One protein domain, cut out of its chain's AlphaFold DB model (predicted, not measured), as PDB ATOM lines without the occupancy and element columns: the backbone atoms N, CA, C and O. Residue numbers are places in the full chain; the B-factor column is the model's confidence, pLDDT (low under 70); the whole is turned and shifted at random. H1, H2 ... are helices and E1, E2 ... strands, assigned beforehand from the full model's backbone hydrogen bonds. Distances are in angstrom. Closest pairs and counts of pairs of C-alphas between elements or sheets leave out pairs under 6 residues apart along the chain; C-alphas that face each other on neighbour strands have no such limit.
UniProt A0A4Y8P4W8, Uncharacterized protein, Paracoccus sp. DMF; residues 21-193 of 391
ATOM      1  N   LEU A  21     153.526 108.434  93.954       77.81
ATOM      2  CA  LEU A  21     153.436 108.450  95.408       77.81
ATOM      3  C   LEU A  21     153.395 109.908  95.840       77.81
ATOM      4  O   LEU A  21     154.368 110.644  95.651       77.81
ATOM      5  N   GLU A  22     152.257 110.326  96.375       86.69
ATOM      6  CA  GLU A  22     152.106 111.618  97.039       86.69
ATOM      7  C   GLU A  22     151.772 111.370  98.510       86.69
ATOM      8  O   GLU A  22     150.839 110.637  98.821       86.69
ATOM      9  N   GLU A  23     152.559 111.954  99.412       92.06
ATOM     10  CA  GLU A  23     152.391 111.799 100.859       92.06
ATOM     11  C   GLU A  23     151.535 112.942 101.424       92.06
ATOM     12  O   GLU A  23     151.765 114.124 101.142       92.06
ATOM     13  N   PHE A  24     150.568 112.580 102.260       93.38
ATOM     14  CA  PHE A  24     149.648 113.455 102.972       93.38
ATOM     15  C   PHE A  24     149.636 113.037 104.445       93.38
ATOM     16  O   PHE A  24     148.784 112.262 104.872       93.38
ATOM     17  N   ASP A  25     150.586 113.557 105.222       95.00
ATOM     18  CA  ASP A  25     150.819 113.129 106.607       95.00
ATOM     19  C   ASP A  25     151.086 111.608 106.686       95.00
ATOM     20  O   ASP A  25     152.058 111.144 106.093       95.00
ATOM     21  N   ASP A  26     150.247 110.840 107.390       94.69
ATOM     22  CA  ASP A  26     150.395 109.383 107.551       94.69
ATOM     23  C   ASP A  26     149.777 108.578 106.387       94.69
ATOM     24  O   ASP A  26     149.795 107.345 106.398       94.69
ATOM     25  N   TRP A  27     149.209 109.263 105.392       96.56
ATOM     26  CA  TRP A  27     148.543 108.659 104.241       96.56
ATOM     27  C   TRP A  27     149.314 108.901 102.954       96.56
ATOM     28  O   TRP A  27     149.931 109.946 102.759       96.56
ATOM     29  N   VAL A  28     149.233 107.946 102.039       94.38
ATOM     30  CA  VAL A  28     149.895 107.993 100.741       94.38
ATOM     31  C   VAL A  28     148.854 107.788  99.655       94.38
ATOM     32  O   VAL A  28     148.013 106.903  99.754       94.38
ATOM     33  N   THR A  29     148.897 108.598  98.603       92.88
ATOM     34  CA  THR A  29     148.219 108.263  97.352       92.88
ATOM     35  C   THR A  29     149.171 107.441  96.499       92.88
ATOM     36  O   THR A  29     150.200 107.972  96.075       92.88
ATOM     37  N   SER A  30     148.826 106.183  96.239       90.62
ATOM     38  CA  SER A  30     149.505 105.295  95.290       90.62
ATOM     39  C   SER A  30     148.636 105.102  94.052       90.62
ATOM     40  O   SER A  30     147.418 105.016  94.145       90.62
ATOM     41  N   CYS A  31     149.257 105.028  92.878       86.00
ATOM     42  CA  CYS A  31     148.595 104.566  91.659       86.00
ATOM     43  C   CYS A  31     149.316 103.328  91.134       86.00
ATOM     44  O   CYS A  31     150.547 103.322  91.062       86.00
ATOM     45  N   LEU A  32     148.553 102.303  90.772       80.62
ATOM     46  CA  LEU A  32     149.016 101.027  90.244       80.62
ATOM     47  C   LEU A  32     148.356 100.782  88.890       80.62
ATOM     48  O   LEU A  32     147.165 101.026  88.719       80.62
ATOM     49  N   ARG A  33     149.124 100.272  87.930       73.88
ATOM     50  CA  ARG A  33     148.566  99.739  86.688       73.88
ATOM     51  C   ARG A  33     148.216  98.274  86.910       73.88
ATOM     52  O   ARG A  33     149.096  97.495  87.268       73.88
ATOM     53  N   THR A  34     146.956  97.906  86.727       67.38
ATOM     54  CA  THR A  34     146.515  96.511  86.806       67.38
ATOM     55  C   THR A  34     146.960  95.726  85.567       67.38
ATOM     56  O   THR A  34     147.337  96.308  84.548       67.38
ATOM     57  N   GLU A  35     146.887  94.391  85.630       62.41
ATOM     58  CA  GLU A  35     147.197  93.505  84.491       62.41
ATOM     59  C   GLU A  35     146.329  93.784  83.246       62.41
ATOM     60  O   GLU A  35     146.737  93.468  82.129       62.41
ATOM     61  N   ASP A  36     145.166  94.415  83.429       64.81
ATOM     62  CA  ASP A  36     144.227  94.797  82.368       64.81
ATOM     63  C   ASP A  36     144.509  96.198  81.780       64.81
ATOM     64  O   ASP A  36     143.632  96.792  81.151       64.81
ATOM     65  N   ASP A  37     145.710  96.753  81.992       64.62
ATOM     66  CA  ASP A  37     146.106  98.113  81.583       64.62
ATOM     67  C   ASP A  37     145.235  99.233  82.198       64.62
ATOM     68  O   ASP A  37     145.200 100.358  81.689       64.62
ATOM     69  N   MET A  38     144.542  98.962  83.311       65.62
ATOM     70  CA  MET A  38     143.765  99.977  84.025       65.62
ATOM     71  C   MET A  38     144.629 100.617  85.110       65.62
ATOM     72  O   MET A  38     145.159  99.924  85.973       65.62
ATOM     73  N   ASP A  39     144.770 101.939  85.088       74.38
ATOM     74  CA  ASP A  39     145.431 102.658  86.177       74.38
ATOM     75  C   ASP A  39     144.408 102.879  87.314       74.38
ATOM     76  O   ASP A  39     143.370 103.518  87.125       74.38
ATOM     77  N   LEU A  40     144.690 102.325  88.492       80.31
ATOM     78  CA  LEU A  40     143.884 102.436  89.706       80.31
ATOM     79  C   LEU A  40     144.674 103.224  90.746       80.31
ATOM     80  O   LEU A  40     145.828 102.899  91.014       80.31
ATOM     81  N   CYS A  41     144.071 104.256  91.327       89.00
ATOM     82  CA  CYS A  41     144.694 105.020  92.400       89.00
ATOM     83  C   CYS A  41     143.946 104.799  93.707       89.00
ATOM     84  O   CYS A  41     142.721 104.762  93.714       89.00
ATOM     85  N   GLU A  42     144.679 104.723  94.805       91.94
ATOM     86  CA  GLU A  42     144.165 104.480  96.148       91.94
ATOM     87  C   GLU A  42     144.804 105.452  97.145       91.94
ATOM     88  O   GLU A  42     145.861 106.031  96.888       91.94
ATOM     89  N   ALA A  43     144.149 105.640  98.287       94.50
ATOM     90  CA  ALA A  43     144.727 106.269  99.464       94.50
ATOM     91  C   ALA A  43     145.018 105.188 100.503       94.50
ATOM     92  O   ALA A  43     144.091 104.511 100.948       94.50
ATOM     93  N   SER A  44     146.277 105.031 100.897       94.94
ATOM     94  CA  SER A  44     146.718 103.947 101.771       94.94
ATOM     95  C   SER A  44     147.580 104.417 102.941       94.94
ATOM     96  O   SER A  44     148.147 105.511 102.934       94.94
ATOM     97  N   THR A  45     147.645 103.593 103.982       96.38
ATOM     98  CA  THR A  45     148.538 103.755 105.134       96.38
ATOM     99  C   THR A  45     148.956 102.383 105.665       96.38
ATOM    100  O   THR A  45     148.215 101.409 105.519       96.38
ATOM    101  N   THR A  46     150.126 102.296 106.295       95.81
ATOM    102  CA  THR A  46     150.666 101.035 106.822       95.81
ATOM    103  C   THR A  46     150.407 100.917 108.324       95.81
ATOM    104  O   THR A  46     150.701 101.812 109.117       95.81
ATOM    105  N   LEU A  47     149.881  99.767 108.729       95.44
ATOM    106  CA  LEU A  47     149.595  99.370 110.100       95.44
ATOM    107  C   LEU A  47     150.674  98.393 110.574       95.44
ATOM    108  O   LEU A  47     150.853  97.323 109.995       95.44
ATOM    109  N   SER A  48     151.391  98.724 111.648       95.56
ATOM    110  CA  SER A  48     152.530  97.919 112.111       95.56
ATOM    111  C   SER A  48     152.404  97.512 113.577       95.56
ATOM    112  O   SER A  48     152.374  98.355 114.471       95.56
ATOM    113  N   ALA A  49     152.401  96.204 113.828       94.81
ATOM    114  CA  ALA A  49     152.521  95.581 115.146       94.81
ATOM    115  C   ALA A  49     153.604  94.495 115.081       94.81
ATOM    116  O   ALA A  49     153.348  93.289 115.136       94.81
ATOM    117  N   LEU A  50     154.849  94.945 114.907       92.62
ATOM    118  CA  LEU A  50     156.002  94.078 114.644       92.62
ATOM    119  C   LEU A  50     156.303  93.098 115.788       92.62
ATOM    120  O   LEU A  50     156.893  92.046 115.556       92.62
ATOM    121  N   ASP A  51     155.891  93.409 117.017       92.44
ATOM    122  CA  ASP A  51     155.984  92.507 118.168       92.44
ATOM    123  C   ASP A  51     155.040  91.299 118.054       92.44
ATOM    124  O   ASP A  51     155.345  90.236 118.597       92.44
ATOM    125  N   GLN A  52     153.945  91.447 117.305       90.00
ATOM    126  CA  GLN A  52     153.025  90.372 116.922       90.00
ATOM    127  C   GLN A  52     153.368  89.768 115.551       90.00
ATOM    128  O   GLN A  52     152.710  88.830 115.110       90.00
ATOM    129  N   GLY A  53     154.401  90.287 114.877       91.44
ATOM    130  CA  GLY A  53     154.765  89.888 113.519       91.44
ATOM    131  C   GLY A  53     153.784  90.364 112.446       91.44
ATOM    132  O   GLY A  53     153.783  89.794 111.363       91.44
ATOM    133  N   LEU A  54     152.965  91.379 112.739       92.81
ATOM    134  CA  LEU A  54     151.935  91.884 111.835       92.81
ATOM    135  C   LEU A  54     152.355  93.215 111.205       92.81
ATOM    136  O   LEU A  54     152.729  94.161 111.903       92.81
ATOM    137  N   GLU A  55     152.236  93.286 109.887       94.69
ATOM    138  CA  GLU A  55     152.377  94.490 109.074       94.69
ATOM    139  C   GLU A  55     151.331  94.413 107.958       94.69
ATOM    140  O   GLU A  55     151.325  93.462 107.171       94.69
ATOM    141  N   LEU A  56     150.397  95.361 107.950       93.31
ATOM    142  CA  LEU A  56     149.251  95.393 107.044       93.31
ATOM    143  C   LEU A  56     149.203  96.745 106.334       93.31
ATOM    144  O   LEU A  56     149.559  97.749 106.937       93.31
ATOM    145  N   ASP A  57     148.681  96.790 105.120       93.12
ATOM    146  CA  ASP A  57     148.312  98.024 104.438       93.12
ATOM    147  C   ASP A  57     146.793  98.179 104.472       93.12
ATOM    148  O   ASP A  57     146.049  97.250 104.166       93.12
ATOM    149  N   LEU A  58     146.329  99.355 104.878       93.56
ATOM    150  CA  LEU A  58     144.933  99.755 104.789       93.56
ATOM    151  C   LEU A  58     144.795 100.697 103.598       93.56
ATOM    152  O   LEU A  58     145.374 101.781 103.627       93.56
ATOM    153  N   ALA A  59     144.016 100.310 102.594       92.25
ATOM    154  CA  ALA A  59     143.830 101.073 101.366       92.25
ATOM    155  C   ALA A  59     142.354 101.387 101.099       92.25
ATOM    156  O   ALA A  59     141.458 100.585 101.368       92.25
ATOM    157  N   PHE A  60     142.112 102.583 100.568       91.56
ATOM    158  CA  PHE A  60     140.815 103.077 100.122       91.56
ATOM    159  C   PHE A  60     140.914 103.471  98.656       91.56
ATOM    160  O   PHE A  60     141.555 104.466  98.304       91.56
ATOM    161  N   THR A  61     140.220 102.728  97.810       88.44
ATOM    162  CA  THR A  61     140.233 102.920  96.365       88.44
ATOM    163  C   THR A  61     138.932 103.586  95.933       88.44
ATOM    164  O   THR A  61     137.889 102.935  96.002       88.44
ATOM    165  N   PRO A  62     138.926 104.858  95.496       85.38
ATOM    166  CA  PRO A  62     137.730 105.496  94.958       85.38
ATOM    167  C   PRO A  62     137.154 104.688  93.795       85.38
ATOM    168  O   PRO A  62     137.852 104.365  92.833       85.38
ATOM    169  N   TYR A  63     135.862 104.373  93.875       73.44
ATOM    170  CA  TYR A  63     135.186 103.607  92.837       73.44
ATOM    171  C   TYR A  63     134.495 104.562  91.863       73.44
ATOM    172  O   TYR A  63     133.462 105.164  92.153       73.44
ATOM    173  N   ALA A  64     135.076 104.716  90.679       59.84
ATOM    174  CA  ALA A  64     134.464 105.458  89.587       59.84
ATOM    175  C   ALA A  64     133.546 104.513  88.783       59.84
ATOM    176  O   ALA A  64     133.977 103.918  87.799       59.84
ATOM    177  N   HIS A  65     132.272 104.361  89.172       54.16
ATOM    178  CA  HIS A  65     131.268 103.719  88.305       54.16
ATOM    179  C   HIS A  65     130.926 104.637  87.131       54.16
ATOM    180  O   HIS A  65     129.924 105.345  87.173       54.16
ATOM    181  N   TYR A  66     131.753 104.652  86.089       53.56
ATOM    182  CA  TYR A  66     131.486 105.486  84.912       53.56
ATOM    183  C   TYR A  66     131.842 104.810  83.590       53.56
ATOM    184  O   TYR A  66     132.167 105.490  82.617       53.56
ATOM    185  N   GLN A  67     131.748 103.478  83.526       37.12
ATOM    186  CA  GLN A  67     131.721 102.783  82.243       37.12
ATOM    187  C   GLN A  67     130.327 102.238  81.940       37.12
ATOM    188  O   GLN A  67     129.698 101.588  82.769       37.12
ATOM    189  N   ASP A  68     129.912 102.590  80.723       38.06
ATOM    190  CA  ASP A  68     128.605 102.490  80.089       38.06
ATOM    191  C   ASP A  68     127.524 103.399  80.691       38.06
ATOM    192  O   ASP A  68     127.426 103.595  81.902       38.06
ATOM    193  N   ARG A  69     126.729 104.040  79.811       38.97
ATOM    194  CA  ARG A  69     125.458 104.667  80.213       38.97
ATOM    195  C   ARG A  69     124.801 103.676  81.153       38.97
ATOM    196  O   ARG A  69     124.667 102.541  80.713       38.97
ATOM    197  N   ALA A  70     124.473 104.094  82.381       40.81
ATOM    198  CA  ALA A  70     123.817 103.250  83.372       40.81
ATOM    199  C   ALA A  70     122.860 102.314  82.634       40.81
ATOM    200  O   ALA A  70     121.915 102.795  82.009       40.81
ATOM    201  N   ASP A  71     123.222 101.035  82.548       40.16
ATOM    202  CA  ASP A  71     122.542 100.059  81.705       40.16
ATOM    203  C   ASP A  71     121.180  99.823  82.352       40.16
ATOM    204  O   ASP A  71     121.048  98.883  83.117       40.16
ATOM    205  N   ALA A  72     120.225 100.741  82.150       48.16
ATOM    206  CA  ALA A  72     118.879 100.742  82.715       48.16
ATOM    207  C   ALA A  72     118.823 100.004  84.069       48.16
ATOM    208  O   ALA A  72     118.154  98.981  84.194       48.16
ATOM    209  N   ASP A  73     119.624 100.436  85.048       58.91
ATOM    210  CA  ASP A  73     119.664  99.813  86.366       58.91
ATOM    211  C   ASP A  73     119.923 100.845  87.463       58.91
ATOM    212  O   ASP A  73     120.484 101.918  87.232       58.91
ATOM    213  N   VAL A  74     119.495 100.521  88.685       59.25
ATOM    214  CA  VAL A  74     119.824 101.307  89.873       59.25
ATOM    215  C   VAL A  74     121.294 101.072  90.167       59.25
ATOM    216  O   VAL A  74     121.653 100.105  90.847       59.25
ATOM    217  N   ASN A  75     122.136 101.972  89.674       60.19
ATOM    218  CA  ASN A  75     123.502 102.063  90.148       60.19
ATOM    219  C   ASN A  75     123.465 102.786  91.489       60.19
ATOM    220  O   ASN A  75     123.369 104.015  91.584       60.19
ATOM    221  N   LEU A  76     123.498 101.982  92.547       59.09
ATOM    222  CA  LEU A  76     124.003 102.456  93.824       59.09
ATOM    223  C   LEU A  76     125.445 102.868  93.563       59.09
ATOM    224  O   LEU A  76     126.168 102.137  92.895       59.09
ATOM    225  N   LEU A  77     125.837 104.047  94.021       55.72
ATOM    226  CA  LEU A  77     127.194 104.543  93.837       55.72
ATOM    227  C   LEU A  77     128.025 104.095  95.053       55.72
ATOM    228  O   LEU A  77     128.014 104.824  96.051       55.72
ATOM    229  N   PRO A  78     128.703 102.924  95.047       55.28
ATOM    230  CA  PRO A  78     129.778 102.698  95.998       55.28
ATOM    231  C   PRO A  78     130.805 103.796  95.784       55.28
ATOM    232  O   PRO A  78     131.152 104.152  94.657       55.28
ATOM    233  N   VAL A  79     131.237 104.382  96.889       69.62
ATOM    234  CA  VAL A  79     132.122 105.546  96.834       69.62
ATOM    235  C   VAL A  79     133.570 105.090  96.786       69.62
ATOM    236  O   VAL A  79     134.380 105.701  96.096       69.62
ATOM    237  N   ALA A  80     133.868 103.986  97.475       76.62
ATOM    238  CA  ALA A  80     135.189 103.399  97.582       76.62
ATOM    239  C   ALA A  80     135.115 101.869  97.714       76.62
ATOM    240  O   ALA A  80     134.130 101.327  98.221       76.62
ATOM    241  N   ALA A  81     136.183 101.184  97.320       81.06
ATOM    242  CA  ALA A  81     136.548  99.877  97.845       81.06
ATOM    243  C   ALA A  81     137.532 100.065  99.007       81.06
ATOM    244  O   ALA A  81     138.319 101.014  99.006       81.06
ATOM    245  N   VAL A  82     137.470  99.180 100.000       86.50
ATOM    246  CA  VAL A  82     138.382  99.199 101.151       86.50
ATOM    247  C   VAL A  82     139.067  97.854 101.264       86.50
ATOM    248  O   VAL A  82     138.415  96.808 101.195       86.50
ATOM    249  N   GLU A  83     140.379  97.899 101.446       87.44
ATOM    250  CA  GLU A  83     141.244  96.729 101.475       87.44
ATOM    251  C   GLU A  83     142.133  96.771 102.719       87.44
ATOM    252  O   GLU A  83     142.656  97.825 103.086       87.44
ATOM    253  N   ILE A  84     142.288  95.623 103.384       89.88
ATOM    254  CA  ILE A  84     143.277  95.436 104.452       89.88
ATOM    255  C   ILE A  84     144.182  94.292 104.017       89.88
ATOM    256  O   ILE A  84     143.812  93.124 104.105       89.88
ATOM    257  N   LEU A  85     145.366  94.613 103.517       88.56
ATOM    258  CA  LEU A  85     146.254  93.650 102.879       88.56
ATOM    259  C   LEU A  85     147.436  93.322 103.784       88.56
ATOM    260  O   LEU A  85     147.982  94.218 104.419       88.56
ATOM    261  N   PRO A  86     147.886  92.064 103.860       89.50
ATOM    262  CA  PRO A  86     149.154  91.771 104.503       89.50
ATOM    263  C   PRO A  86     150.313  92.329 103.667       89.50
ATOM    264  O   PRO A  86     150.381  92.100 102.461       89.50
ATOM    265  N   TYR A  87     151.287  92.972 104.315       85.25
ATOM    266  CA  TYR A  87     152.466  93.539 103.641       85.25
ATOM    267  C   TYR A  87     153.334  92.471 102.940       85.25
ATOM    268  O   TYR A  87     154.149  92.756 102.064       85.25
ATOM    269  N   SER A  88     153.175  91.197 103.318       84.31
ATOM    270  CA  SER A  88     153.835  90.072 102.655       84.31
ATOM    271  C   SER A  88     152.877  88.907 102.445       84.31
ATOM    272  O   SER A  88     152.005  88.647 103.269       84.31
ATOM    273  N   GLN A  89     153.127  88.107 101.411       85.00
ATOM    274  CA  GLN A  89     152.389  86.869 101.124       85.00
ATOM    275  C   GLN A  89     152.797  85.701 102.045       85.00
ATOM    276  O   GLN A  89     152.884  84.546 101.629       85.00
ATOM    277  N   SER A  90     153.150  85.994 103.297       86.44
ATOM    278  CA  SER A  90     153.590  84.973 104.238       86.44
ATOM    279  C   SER A  90     152.390  84.148 104.729       86.44
ATOM    280  O   SER A  90     151.434  84.740 105.227       86.44
ATOM    281  N   PRO A  91     152.441  82.801 104.699       86.75
ATOM    282  CA  PRO A  91     151.296  81.950 105.049       86.75
ATOM    283  C   PRO A  91     150.746  82.132 106.469       86.75
ATOM    284  O   PRO A  91     149.641  81.698 106.760       86.75
ATOM    285  N   HIS A  92     151.505  82.746 107.383       87.88
ATOM    286  CA  HIS A  92     151.008  83.006 108.736       87.88
ATOM    287  C   HIS A  92     149.853  84.018 108.769       87.88
ATOM    288  O   HIS A  92     149.086  83.995 109.724       87.88
ATOM    289  N   TYR A  93     149.697  84.868 107.746       87.25
ATOM    290  CA  TYR A  93     148.560  85.786 107.659       87.25
ATOM    291  C   TYR A  93     147.229  85.054 107.451       87.25
ATOM    292  O   TYR A  93     146.202  85.525 107.929       87.25
ATOM    293  N   GLU A  94     147.250  83.852 106.859       86.12
ATOM    294  CA  GLU A  94     146.043  83.082 106.532       86.12
ATOM    295  C   GLU A  94     145.210  82.700 107.763       86.12
ATOM    296  O   GLU A  94     144.030  82.393 107.614       86.12
ATOM    297  N   THR A  95     145.795  82.717 108.966       87.06
ATOM    298  CA  THR A  95     145.086  82.425 110.224       87.06
ATOM    299  C   THR A  95     144.420  83.641 110.855       87.06
ATOM    300  O   THR A  95     143.749  83.494 111.875       87.06
ATOM    301  N   TYR A  96     144.638  84.832 110.303       90.06
ATOM    302  CA  TYR A  96     144.115  86.070 110.853       90.06
ATOM    303  C   TYR A  96     142.951  86.609 110.029       90.06
ATOM    304  O   TYR A  96     142.817  86.361 108.829       90.06
ATOM    305  N   SER A  97     142.124  87.403 110.689       88.94
ATOM    306  CA  SER A  97     141.108  88.241 110.069       88.94
ATOM    307  C   SER A  97     141.264  89.677 110.549       88.94
ATOM    308  O   SER A  97     141.809  89.914 111.628       88.94
ATOM    309  N   ALA A  98     140.820  90.639 109.748       90.12
ATOM    310  CA  ALA A  98     140.895  92.053 110.090       90.12
ATOM    311  C   ALA A  98     139.561  92.759 109.856       90.12
ATOM    312  O   ALA A  98     138.752  92.338 109.027       90.12
ATOM    313  N   ALA A  99     139.343  93.830 110.617       88.31
ATOM    314  CA  ALA A  99     138.118  94.604 110.556       88.31
ATOM    315  C   ALA A  99     138.295  96.051 111.000       88.31
ATOM    316  O   ALA A  99     138.995  96.317 111.976       88.31
ATOM    317  N   ILE A 100     137.581  96.981 110.363       90.44
ATOM    318  CA  ILE A 100     137.371  98.317 110.938       90.44
ATOM    319  C   ILE A 100     136.240  98.190 111.958       90.44
ATOM    320  O   ILE A 100     135.110  97.881 111.592       90.44
ATOM    321  N   THR A 101     136.529  98.413 113.237       89.38
ATOM    322  CA  THR A 101     135.573  98.162 114.331       89.38
ATOM    323  C   THR A 101     135.037  99.425 114.976       89.38
ATOM    324  O   THR A 101     133.994  99.379 115.635       89.38
ATOM    325  N   LYS A 102     135.729 100.559 114.819       92.88
ATOM    326  CA  LYS A 102     135.299 101.852 115.364       92.88
ATOM    327  C   LYS A 102     135.652 103.000 114.429       92.88
ATOM    328  O   LYS A 102     136.691 102.965 113.772       92.88
ATOM    329  N   VAL A 103     134.821 104.036 114.450       93.25
ATOM    330  CA  VAL A 103     135.073 105.344 113.829       93.25
ATOM    331  C   VAL A 103     134.861 106.399 114.910       93.25
ATOM    332  O   VAL A 103     133.808 106.429 115.541       93.25
ATOM    333  N   ASP A 104     135.884 107.206 115.195       94.94
ATOM    334  CA  ASP A 104     135.905 108.174 116.302       94.94
ATOM    335  C   ASP A 104     135.502 107.579 117.670       94.94
ATOM    336  O   ASP A 104     134.916 108.238 118.529       94.94
ATOM    337  N   GLY A 105     135.841 106.303 117.885       91.56
ATOM    338  CA  GLY A 105     135.542 105.554 119.109       91.56
ATOM    339  C   GLY A 105     134.131 104.962 119.180       91.56
ATOM    340  O   GLY A 105     133.883 104.123 120.049       91.56
ATOM    341  N   GLU A 106     133.233 105.325 118.264       90.44
ATOM    342  CA  GLU A 106     131.905 104.723 118.164       90.44
ATOM    343  C   GLU A 106     131.976 103.379 117.431       90.44
ATOM    344  O   GLU A 106     132.718 103.267 116.450       90.44
ATOM    345  N   PRO A 107     131.220 102.351 117.875       85.88
ATOM    346  CA  PRO A 107     131.161 101.074 117.185       85.88
ATOM    347  C   PRO A 107     130.777 101.271 115.724       85.88
ATOM    348  O   PRO A 107     129.720 101.810 115.397       85.88
ATOM    349  N   PHE A 108     131.639 100.786 114.851       82.94
ATOM    350  CA  PHE A 108     131.420 100.767 113.427       82.94
ATOM    351  C   PHE A 108     131.036  99.335 113.074       82.94
ATOM    352  O   PHE A 108     131.762  98.398 113.403       82.94
ATOM    353  N   GLY A 109     129.867  99.151 112.451       67.12
ATOM    354  CA  GLY A 109     129.380  97.844 111.982       67.12
ATOM    355  C   GLY A 109     130.160  97.344 110.765       67.12
ATOM    356  O   GLY A 109     129.571  96.866 109.800       67.12
ATOM    357  N   GLY A 110     131.469  97.584 110.776       59.06
ATOM    358  CA  GLY A 110     132.353  97.495 109.645       59.06
ATOM    359  C   GLY A 110     132.841  96.091 109.368       59.06
ATOM    360  O   GLY A 110     132.959  95.237 110.242       59.06
ATOM    361  N   TYR A 111     133.119  95.952 108.080       67.12
ATOM    362  CA  TYR A 111     133.916  94.963 107.377       67.12
ATOM    363  C   TYR A 111     134.700  93.969 108.234       67.12
ATOM    364  O   TYR A 111     135.555  94.380 109.004       67.12
ATOM    365  N   TRP A 112     134.463  92.677 108.006       71.06
ATOM    366  CA  TRP A 112     135.302  91.573 108.460       71.06
ATOM    367  C   TRP A 112     135.810  90.811 107.237       71.06
ATOM    368  O   TRP A 112     135.039  90.525 106.322       71.06
ATOM    369  N   CYS A 113     137.090  90.456 107.220       75.44
ATOM    370  CA  CYS A 113     137.672  89.661 106.143       75.44
ATOM    371  C   CYS A 113     138.795  88.756 106.660       75.44
ATOM    372  O   CYS A 113     139.508  89.124 107.596       75.44
ATOM    373  N   PRO A 114     139.013  87.589 106.042       81.19
ATOM    374  CA  PRO A 114     140.222  86.810 106.266       81.19
ATOM    375  C   PRO A 114     141.422  87.456 105.549       81.19
ATOM    376  O   PRO A 114     141.324  87.827 104.379       81.19
ATOM    377  N   LEU A 115     142.574  87.542 106.220       81.56
ATOM    378  CA  LEU A 115     143.837  88.045 105.657       81.56
ATOM    379  C   LEU A 115     144.516  86.969 104.789       81.56
ATOM    380  O   LEU A 115     145.626  86.513 105.063       81.56
ATOM    381  N   THR A 116     143.817  86.504 103.753       74.19
ATOM    382  CA  THR A 116     144.366  85.517 102.813       74.19
ATOM    383  C   THR A 116     145.372  86.148 101.850       74.19
ATOM    384  O   THR A 116     145.466  87.367 101.718       74.19
ATOM    385  N   THR A 117     146.119  85.301 101.143       60.38
ATOM    386  CA  THR A 117     147.084  85.715 100.113       60.38
ATOM    387  C   THR A 117     146.442  86.329  98.864       60.38
ATOM    388  O   THR A 117     147.163  86.931  98.075       60.38
ATOM    389  N   GLU A 118     145.119  86.214  98.686       57.72
ATOM    390  CA  GLU A 118     144.378  86.722  97.515       57.72
ATOM    391  C   GLU A 118     143.611  88.032  97.791       57.72
ATOM    392  O   GLU A 118     142.699  88.377  97.048       57.72
ATOM    393  N   ASN A 119     144.039  88.786  98.812       60.50
ATOM    394  CA  ASN A 119     143.500  90.070  99.275       60.50
ATOM    395  C   ASN A 119     142.246  89.958 100.153       60.50
ATOM    396  O   ASN A 119     141.258  89.301  99.830       60.50
ATOM    397  N   CYS A 120     142.273  90.674 101.276       66.75
ATOM    398  CA  CYS A 120     141.069  91.039 102.000       66.75
ATOM    399  C   CYS A 120     140.507  92.292 101.309       66.75
ATOM    400  O   CYS A 120     140.968  93.412 101.534       66.75
ATOM    401  N   LEU A 121     139.552  92.067 100.399       60.75
ATOM    402  CA  LEU A 121     138.923  93.103  99.580       60.75
ATOM    403  C   LEU A 121     137.417  93.167  99.857       60.75
ATOM    404  O   LEU A 121     136.719  92.163  99.716       60.75
ATOM    405  N   ARG A 122     136.905  94.342 100.249       56.56
ATOM    406  CA  ARG A 122     135.468  94.655 100.195       56.56
ATOM    407  C   ARG A 122     135.232  95.658  99.080       56.56
ATOM    408  O   ARG A 122     135.408  96.863  99.253       56.56
ATOM    409  N   GLY A 123     134.774  95.156  97.946       48.28
ATOM    410  CA  GLY A 123     134.156  95.952  96.894       48.28
ATOM    411  C   GLY A 123     132.958  95.168  96.371       48.28
ATOM    412  O   GLY A 123     133.145  93.979  96.100       48.28
ATOM    413  N   PRO A 124     131.748  95.765  96.269       45.69
ATOM    414  CA  PRO A 124     131.432  97.203  96.174       45.69
ATOM    415  C   PRO A 124     130.466  97.748  97.271       45.69
ATOM    416  O   PRO A 124     129.375  98.212  96.955       45.69
ATOM    417  N   GLU A 125     130.821  97.719  98.567       54.69
ATOM    418  CA  GLU A 125     129.822  97.910  99.654       54.69
ATOM    419  C   GLU A 125     130.017  99.098 100.621       54.69
ATOM    420  O   GLU A 125     129.232  99.238 101.562       54.69
ATOM    421  N   PHE A 126     131.008  99.981 100.438       65.12
ATOM    422  CA  PHE A 126     131.035 101.229 101.220       65.12
ATOM    423  C   PHE A 126     130.000 102.207 100.658       65.12
ATOM    424  O   PHE A 126     130.245 102.913  99.673       65.12
ATOM    425  N   ASP A 127     128.826 102.231 101.292       66.12
ATOM    426  CA  ASP A 127     127.809 103.232 101.001       66.12
ATOM    427  C   ASP A 127     128.285 104.648 101.373       66.12
ATOM    428  O   ASP A 127     129.302 104.860 102.044       66.12
ATOM    429  N   TRP A 128     127.554 105.648 100.882       69.38
ATOM    430  CA  TRP A 128     127.934 107.048 101.047       69.38
ATOM    431  C   TRP A 128     127.980 107.488 102.511       69.38
ATOM    432  O   TRP A 128     128.857 108.270 102.876       69.38
ATOM    433  N   ASP A 129     127.059 107.003 103.342       72.12
ATOM    434  CA  ASP A 129     126.987 107.374 104.757       72.12
ATOM    435  C   ASP A 129     128.198 106.817 105.510       72.12
ATOM    436  O   ASP A 129     128.865 107.534 106.259       72.12
ATOM    437  N   THR A 130     128.539 105.560 105.228       79.25
ATOM    438  CA  THR A 130     129.714 104.869 105.754       79.25
ATOM    439  C   THR A 130     130.998 105.576 105.324       79.25
ATOM    440  O   THR A 130     131.837 105.896 106.166       79.25
ATOM    441  N   MET A 131     131.149 105.883 104.032       84.25
ATOM    442  CA  MET A 131     132.336 106.581 103.533       84.25
ATOM    443  C   MET A 131     132.423 108.020 104.052       84.25
ATOM    444  O   MET A 131     133.508 108.476 104.399       84.25
ATOM    445  N   SER A 132     131.301 108.736 104.160       82.69
ATOM    446  CA  SER A 132     131.272 110.093 104.728       82.69
ATOM    447  C   SER A 132     131.722 110.085 106.184       82.69
ATOM    448  O   SER A 132     132.544 110.915 106.567       82.69
ATOM    449  N   ALA A 133     131.258 109.110 106.972       87.31
ATOM    450  CA  ALA A 133     131.707 108.937 108.349       87.31
ATOM    451  C   ALA A 133     133.226 108.717 108.426       87.31
ATOM    452  O   ALA A 133     133.877 109.323 109.269       87.31
ATOM    453  N   VAL A 134     133.807 107.915 107.524       90.12
ATOM    454  CA  VAL A 134     135.262 107.683 107.467       90.12
ATOM    455  C   VAL A 134     136.032 108.919 106.976       90.12
ATOM    456  O   VAL A 134     137.075 109.247 107.534       90.12
ATOM    457  N   LEU A 135     135.526 109.645 105.975       90.06
ATOM    458  CA  LEU A 135     136.149 110.873 105.449       90.06
ATOM    459  C   LEU A 135     136.159 112.026 106.459       90.06
ATOM    460  O   LEU A 135     137.021 112.906 106.381       90.06
ATOM    461  N   GLU A 136     135.186 112.055 107.368       91.62
ATOM    462  CA  GLU A 136     135.078 113.055 108.433       91.62
ATOM    463  C   GLU A 136     135.704 112.601 109.759       91.62
ATOM    464  O   GLU A 136     135.872 113.423 110.667       91.62
ATOM    465  N   ALA A 137     136.076 111.322 109.859       94.56
ATOM    466  CA  ALA A 137     136.684 110.744 111.043       94.56
ATOM    467  C   ALA A 137     138.025 111.402 111.370       94.56
ATOM    468  O   ALA A 137     138.785 111.825 110.498       94.56
ATOM    469  N   ARG A 138     138.352 111.443 112.659       97.38
ATOM    470  CA  ARG A 138     139.687 111.794 113.160       97.38
ATOM    471  C   ARG A 138     140.526 110.550 113.372       97.38
ATOM    472  O   ARG A 138     141.733 110.589 113.139       97.38
ATOM    473  N   THR A 139     139.892 109.476 113.828       97.50
ATOM    474  CA  THR A 139     140.526 108.177 114.025       97.50
ATOM    475  C   THR A 139     139.590 107.048 113.618       97.50
ATOM    476  O   THR A 139     138.374 107.124 113.802       97.50
ATOM    477  N   ILE A 140     140.161 105.963 113.108       95.75
ATOM    478  CA  ILE A 140     139.464 104.681 112.964       95.75
ATOM    479  C   ILE A 140     140.226 103.603 113.732       95.75
ATOM    480  O   ILE A 140     141.437 103.706 113.929       95.75
ATOM    481  N   THR A 141     139.521 102.574 114.190       95.75
ATOM    482  CA  THR A 141     140.144 101.412 114.832       95.75
ATOM    483  C   THR A 141     140.096 100.223 113.893       95.75
ATOM    484  O   THR A 141     139.007  99.784 113.523       95.75
ATOM    485  N   VAL A 142     141.265  99.677 113.556       94.00
ATOM    486  CA  VAL A 142     141.397  98.412 112.826       94.00
ATOM    487  C   VAL A 142     141.785  97.320 113.812       94.00
ATOM    488  O   VAL A 142     142.815  97.416 114.469       94.00
ATOM    489  N   ALA A 143     140.969  96.286 113.940       93.25
ATOM    490  CA  ALA A 143     141.216  95.158 114.823       93.25
ATOM    491  C   ALA A 143     141.601  93.917 114.013       93.25
ATOM    492  O   ALA A 143     141.013  93.661 112.964       93.25
ATOM    493  N   VAL A 144     142.559  93.141 114.520       92.88
ATOM    494  CA  VAL A 144     142.973  91.852 113.951       92.88
ATOM    495  C   VAL A 144     142.632  90.740 114.929       92.88
ATOM    496  O   VAL A 144     142.891  90.866 116.126       92.88
ATOM    497  N   TYR A 145     142.092  89.636 114.429       91.56
ATOM    498  CA  TYR A 145     141.667  88.480 115.212       91.56
ATOM    499  C   TYR A 145     142.364  87.213 114.715       91.56
ATOM    500  O   TYR A 145     142.678  87.099 113.536       91.56
ATOM    501  N   ASP A 146     142.585  86.245 115.602       91.06
ATOM    502  CA  ASP A 146     143.132  84.909 115.299       91.06
ATOM    503  C   ASP A 146     142.036  83.878 114.964       91.06
ATOM    504  O   ASP A 146     142.242  82.666 115.053       91.06
ATOM    505  N   VAL A 147     140.840  84.362 114.629       82.00
ATOM    506  CA  VAL A 147     139.658  83.547 114.357       82.00
ATOM    507  C   VAL A 147     139.068  83.963 113.018       82.00
ATOM    508  O   VAL A 147     138.993  85.150 112.699       82.00
ATOM    509  N   TYR A 148     138.623  82.981 112.242       74.12
ATOM    510  CA  TYR A 148     137.885  83.221 111.009       74.12
ATOM    511  C   TYR A 148     136.506  83.853 111.287       74.12
ATOM    512  O   TYR A 148     135.871  83.474 112.280       74.12
ATOM    513  N   PRO A 149     136.024  84.772 110.427       65.44
ATOM    514  CA  PRO A 149     134.703  85.393 110.557       65.44
ATOM    515  C   PRO A 149     133.587  84.384 110.819       65.44
ATOM    516  O   PRO A 149     132.795  84.543 111.748       65.44
ATOM    517  N   GLU A 150     133.597  83.284 110.071       67.19
ATOM    518  CA  GLU A 150     132.567  82.252 110.105       67.19
ATOM    519  C   GLU A 150     132.487  81.589 111.488       67.19
ATOM    520  O   GLU A 150     131.408  81.329 112.019       67.19
ATOM    521  N   VAL A 151     133.642  81.375 112.124       71.50
ATOM    522  CA  VAL A 151     133.712  80.788 113.467       71.50
ATOM    523  C   VAL A 151     133.235  81.789 114.518       71.50
ATOM    524  O   VAL A 151     132.562  81.403 115.475       71.50
ATOM    525  N   ALA A 152     133.555  83.076 114.362       69.19
ATOM    526  CA  ALA A 152     133.106  84.111 115.287       69.19
ATOM    527  C   ALA A 152     131.572  84.242 115.291       69.19
ATOM    528  O   ALA A 152     130.965  84.294 116.366       69.19
ATOM    529  N   GLU A 153     130.944  84.222 114.114       66.50
ATOM    530  CA  GLU A 153     129.486  84.277 113.963       66.50
ATOM    531  C   GLU A 153     128.789  83.036 114.534       66.50
ATOM    532  O   GLU A 153     127.842  83.154 115.325       66.50
ATOM    533  N   GLU A 154     129.293  81.837 114.216       70.50
ATOM    534  CA  GLU A 154     128.757  80.583 114.751       70.50
ATOM    535  C   GLU A 154     128.799  80.568 116.284       70.50
ATOM    536  O   GLU A 154     127.806  80.246 116.947       70.50
ATOM    537  N   VAL A 155     129.926  80.967 116.877       69.31
ATOM    538  CA  VAL A 155     130.097  80.949 118.334       69.31
ATOM    539  C   VAL A 155     129.239  82.020 119.015       69.31
ATOM    540  O   VAL A 155     128.647  81.740 120.066       69.31
ATOM    541  N   ALA A 156     129.101  83.208 118.416       67.94
ATOM    542  CA  ALA A 156     128.220  84.262 118.920       67.94
ATOM    543  C   ALA A 156     126.745  83.818 118.951       67.94
ATOM    544  O   ALA A 156     126.013  84.159 119.887       67.94
ATOM    545  N   SER A 157     126.317  82.997 117.985       67.81
ATOM    546  CA  SER A 157     124.952  82.452 117.939       67.81
ATOM    547  C   SER A 157     124.664  81.443 119.063       67.81
ATOM    548  O   SER A 157     123.537  81.353 119.563       67.81
ATOM    549  N   ILE A 158     125.691  80.712 119.512       69.31
ATOM    550  CA  ILE A 158     125.583  79.653 120.526       69.31
ATOM    551  C   ILE A 158     125.768  80.210 121.944       69.31
ATOM    552  O   ILE A 158     125.160  79.713 122.897       69.31
ATOM    553  N   SER A 159     126.599  81.240 122.114       71.00
ATOM    554  CA  SER A 159     127.002  81.741 123.427       71.00
ATOM    555  C   SER A 159     126.980  83.263 123.490       71.00
ATOM    556  O   SER A 159     127.910  83.938 123.062       71.00
ATOM    557  N   LYS A 160     125.972  83.812 124.179       73.12
ATOM    558  CA  LYS A 160     125.888  85.255 124.489       73.12
ATOM    559  C   LYS A 160     127.022  85.768 125.387       73.12
ATOM    560  O   LYS A 160     127.118  86.968 125.609       73.12
ATOM    561  N   SER A 161     127.815  84.868 125.968       75.75
ATOM    562  CA  SER A 161     128.970  85.201 126.809       75.75
ATOM    563  C   SER A 161     130.305  85.102 126.077       75.75
ATOM    564  O   SER A 161     131.338  85.331 126.700       75.75
ATOM    565  N   PHE A 162     130.312  84.703 124.802       76.44
ATOM    566  CA  PHE A 162     131.533  84.734 124.013       76.44
ATOM    567  C   PHE A 162     131.905  86.189 123.724       76.44
ATOM    568  O   PHE A 162     131.110  86.948 123.178       76.44
ATOM    569  N   GLU A 163     133.108  86.570 124.135       78.75
ATOM    570  CA  GLU A 163     133.692  87.875 123.861       78.75
ATOM    571  C   GLU A 163     134.882  87.639 122.938       78.75
ATOM    572  O   GLU A 163     135.890  87.055 123.345       78.75
ATOM    573  N   LEU A 164     134.735  88.057 121.685       81.81
ATOM    574  CA  LEU A 164     135.799  87.978 120.703       81.81
ATOM    575  C   LEU A 164     136.827  89.068 121.006       81.81
ATOM    576  O   LEU A 164     136.505  90.257 120.979       81.81
ATOM    577  N   LYS A 165     138.054  88.659 121.329       89.69
ATOM    578  CA  LYS A 165     139.131  89.584 121.685       89.69
ATOM    579  C   LYS A 165     140.098  89.719 120.519       89.69
ATOM    580  O   LYS A 165     140.567  88.691 120.038       89.69
ATOM    581  N   PRO A 166     140.402  90.947 120.078       92.50
ATOM    582  CA  PRO A 166     141.404  91.141 119.050       92.50
ATOM    583  C   PRO A 166     142.791  90.773 119.580       92.50
ATOM    584  O   PRO A 166     143.109  90.998 120.751       92.50
ATOM    585  N   VAL A 167     143.613  90.219 118.695       94.44
ATOM    586  CA  VAL A 167     145.051  90.008 118.900       94.44
ATOM    587  C   VAL A 167     145.749  91.361 118.996       94.44
ATOM    588  O   VAL A 167     146.594  91.565 119.865       94.44
ATOM    589  N   VAL A 168     145.356  92.296 118.128       96.50
ATOM    590  CA  VAL A 168     145.831  93.679 118.125       96.50
ATOM    591  C   VAL A 168     144.732  94.628 117.642       96.50
ATOM    592  O   VAL A 168     143.920  94.267 116.792       96.50
ATOM    593  N   GLU A 169     144.710  95.841 118.194       95.81
ATOM    594  CA  GLU A 169     143.926  96.970 117.687       95.81
ATOM    595  C   GLU A 169     144.890  98.090 117.273       95.81
ATOM    596  O   GLU A 169     145.756  98.495 118.051       95.81
ATOM    597  N   PHE A 170     144.729  98.596 116.056       96.44
ATOM    598  CA  PHE A 170     145.413  99.767 115.531       96.44
ATOM    599  C   PHE A 170     144.484 100.973 115.644       96.44
ATOM    600  O   PHE A 170     143.385 100.958 115.092       96.44
ATOM    601  N   GLU A 171     144.922 102.027 116.329       97.31
ATOM    602  CA  GLU A 171     144.307 103.349 116.191       97.31
ATOM    603  C   GLU A 171     144.966 104.058 115.010       97.31
ATOM    604  O   GLU A 171     146.137 104.426 115.082       97.31
ATOM    605  N   VAL A 172     144.220 104.222 113.920       97.00
ATOM    606  CA  VAL A 172     144.705 104.821 112.676       97.00
ATOM    607  C   VAL A 172     144.313 106.299 112.655       97.00
ATOM    608  O   VAL A 172     143.113 106.607 112.647       97.00
ATOM    609  N   PRO A 173     145.278 107.233 112.667       97.38
ATOM    610  CA  PRO A 173     144.997 108.648 112.474       97.38
ATOM    611  C   PRO A 173     144.472 108.900 111.060       97.38
ATOM    612  O   PRO A 173     145.065 108.479 110.072       97.38
ATOM    613  N   MET A 174     143.378 109.645 110.953       96.62
ATOM    614  CA  MET A 174     142.778 110.023 109.665       96.62
ATOM    615  C   MET A 174     143.274 111.391 109.179       96.62
ATOM    616  O   MET A 174     142.760 111.958 108.212       96.62
ATOM    617  N   GLN A 175     144.280 111.958 109.852       96.31
ATOM    618  CA  GLN A 175     144.928 113.181 109.402       96.31
ATOM    619  C   GLN A 175     145.613 112.918 108.055       96.31
ATOM    620  O   GLN A 175     146.410 111.997 107.937       96.31
ATOM    621  N   GLY A 176     145.280 113.718 107.041       95.25
ATOM    622  CA  GLY A 176     145.817 113.563 105.688       95.25
ATOM    623  C   GLY A 176     145.022 112.609 104.791       95.25
ATOM    624  O   GLY A 176     145.031 112.804 103.574       95.25
ATOM    625  N   PHE A 177     144.221 111.700 105.366       95.69
ATOM    626  CA  PHE A 177     143.389 110.743 104.625       95.69
ATOM    627  C   PHE A 177     142.532 111.409 103.554       95.69
ATOM    628  O   PHE A 177     142.606 111.050 102.385       95.69
ATOM    629  N   ARG A 178     141.737 112.418 103.934       93.94
ATOM    630  CA  ARG A 178     140.832 113.095 102.999       93.94
ATOM    631  C   ARG A 178     141.577 113.696 101.808       93.94
ATOM    632  O   ARG A 178     141.112 113.579 100.683       93.94
ATOM    633  N   SER A 179     142.735 114.308 102.049       93.81
ATOM    634  CA  SER A 179     143.562 114.879 100.983       93.81
ATOM    635  C   SER A 179     144.107 113.792 100.054       93.81
ATOM    636  O   SER A 179     144.042 113.958  98.838       93.81
ATOM    637  N   ALA A 180     144.589 112.676 100.615       93.69
ATOM    638  CA  ALA A 180     145.058 111.527  99.844       93.69
ATOM    639  C   ALA A 180     143.927 110.888  99.021       93.69
ATOM    640  O   ALA A 180     144.107 110.567  97.848       93.69
ATOM    641  N   TYR A 181     142.739 110.752  99.608       92.31
ATOM    642  CA  TYR A 181     141.566 110.182  98.952       92.31
ATOM    643  C   TYR A 181     141.042 111.083  97.828       92.31
ATOM    644  O   TYR A 181     140.840 110.622  96.706       92.31
ATOM    645  N   ASP A 182     140.893 112.387  98.084       89.31
ATOM    646  CA  ASP A 182     140.497 113.366  97.064       89.31
ATOM    647  C   ASP A 182     141.516 113.394  95.909       89.31
ATOM    648  O   ASP A 182     141.140 113.522  94.738       89.31
ATOM    649  N   ARG A 183     142.810 113.213  96.215       89.81
ATOM    650  CA  ARG A 183     143.870 113.107  95.212       89.81
ATOM    651  C   ARG A 183     143.766 111.826  94.385       89.81
ATOM    652  O   ARG A 183     143.816 111.918  93.157       89.81
ATOM    653  N   ALA A 184     143.578 110.671  95.024       89.56
ATOM    654  CA  ALA A 184     143.350 109.390  94.352       89.56
ATOM    655  C   ALA A 184     142.120 109.456  93.432       89.56
ATOM    656  O   ALA A 184     142.168 109.014  92.281       89.56
ATOM    657  N   ASN A 185     141.041 110.090  93.898       86.00
ATOM    658  CA  ASN A 185     139.808 110.262  93.136       86.00
ATOM    659  C   ASN A 185     140.020 111.182  91.921       86.00
ATOM    660  O   ASN A 185     139.593 110.868  90.814       86.00
ATOM    661  N   SER A 186     140.749 112.291  92.096       83.75
ATOM    662  CA  SER A 186     141.107 113.182  90.987       83.75
ATOM    663  C   SER A 186     141.978 112.494  89.937       83.75
ATOM    664  O   SER A 186     141.794 112.763  88.753       83.75
ATOM    665  N   PHE A 187     142.934 111.651  90.339       84.62
ATOM    666  CA  PHE A 187     143.749 110.911  89.376       84.62
ATOM    667  C   PHE A 187     142.935 109.876  88.627       84.62
ATOM    668  O   PHE A 187     143.041 109.802  87.408       84.62
ATOM    669  N   THR A 188     142.100 109.128  89.347       79.56
ATOM    670  CA  THR A 188     141.162 108.176  88.751       79.56
ATOM    671  C   THR A 188     140.323 108.897  87.696       79.56
ATOM    672  O   THR A 188     140.311 108.499  86.537       79.56
ATOM    673  N   ALA A 189     139.732 110.046  88.027       75.81
ATOM    674  CA  ALA A 189     138.987 110.834  87.053       75.81
ATOM    675  C   ALA A 189     139.817 111.272  85.831       75.81
ATOM    676  O   ALA A 189     139.343 111.152  84.707       75.81
ATOM    677  N   GLU A 190     141.054 111.739  86.019       76.81
ATOM    678  CA  GLU A 190     141.941 112.129  84.912       76.81
ATOM    679  C   GLU A 190     142.294 110.941  84.001       76.81
ATOM    680  O   GLU A 190     142.215 111.064  82.778       76.81
ATOM    681  N   ILE A 191     142.647 109.794  84.591       74.75
ATOM    682  CA  ILE A 191     142.979 108.541  83.893       74.75
ATOM    683  C   ILE A 191     141.822 108.098  82.999       74.75
ATOM    684  O   ILE A 191     142.033 107.716  81.849       74.75
ATOM    685  N   TRP A 192     140.601 108.177  83.523       71.94
ATOM    686  CA  TRP A 192     139.391 107.765  82.824       71.94
ATOM    687  C   TRP A 192     138.786 108.876  81.945       71.94
ATOM    688  O   TRP A 192     137.701 108.690  81.398       71.94
ATOM    689  N   GLU A 193     139.470 110.022  81.794       71.62
ATOM    690  CA  GLU A 193     138.988 111.226  81.090       71.62
ATOM    691  C   GLU A 193     137.594 111.696  81.569       71.62
ATOM    692  O   GLU A 193     136.798 112.253  80.810       71.62
TER     693      GLU A 193
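This is residues 21 to 193 of the 391 residues of an uncharacterized protein of Paracoccus sp. DMF (UniProt A0A4Y8P4W8). Two strongly twisted antiparallel sheets stand partly face to face as a sandwich with crossed strands, and the long last helix, H4, covers the part of the larger sheet made by E1 to E4. H3 lies beyond the E7 and E6 side of the smaller sheet, and residues 68 to 74 stick out as a free loop. The 173 printed residues hold ten named strands and four named helices, in the order E1 E2 E3 E4 E5 H1 E6 E7 E8 H2 E9 H3 E10 H4. The sheets run E1 E2 E3 E4 E5 E8 and E7 E6 E9 E10; the class is mixed, helices and strands. The whole is compact, with a radius of gyration of the C-alphas of 16.8 A and spans of 52 by 39 by 32 A.

E1, residues 21 to 24, begins at C-alpha 21 (153.436, 108.450, 95.408). E2 is residues 27 to 33, E3 residues 39 to 49, 30.7 A long and bending by 54 degrees at residue 43, and E4 residues 54 to 62, 25.9 A. E5 is residues 80 to 86, H1 91 to 95, E6 97 to 103, E7 112 to 114, E8 121 to 126 and H2 128 to 136. E9, residues 139 to 145, is 19.8 A long; H3 is residues 149 to 158 and E10 168 to 173. H4, residues 177 to 191, 20.9 A, ends at C-alpha 191 (142.979, 108.541, 83.893).

E1 to E5 form a meander, each strand the antiparallel neighbour of the one before; N 22 and O 29 are 3.1 A apart, N 30 and O 42 3.0 A, N 45 and O 58 2.9 A, N 59 and O 83 2.9 A. E8 is the edge strand beside E5, with N 122 and O 82 at 3.0 A. In the other sheet N 113 and O 98 are 3.1 A apart, N 99 and O 143 2.9 A, N 142 and O 170 2.9 A. The sheets' facing parts are 9.2 A centre to centre, their strands at 59 degrees. H4 is on one face of the larger sheet, two layers, a helix over a sheet; its closest C-alphas to E3 are Ala 184 and Cys 41, 5.0 A. H2, on the same face, only just touches H4, only at their ends, with 3 pairs of C-alphas within 8 A, Leu 135 and Arg 178 closest at 5.7 A. H1 only grazes the larger sheet and H3 the smaller. Every O i to N i+4 pair is within hydrogen-bond range in H2, H3 and H4; H1 has 0 of 1, and 1 of 2 O i to N i+3 pairs.

The C-alphas farthest apart, those of Ser 161 and Glu 193, are 53.6 A apart. The printed part has no cut. The link E4 to E5, 17 residues, is long. Mean pLDDT of the printed part is 80.4; 44 residues are under 70, among them residues 64 to 79 and 117 to 128.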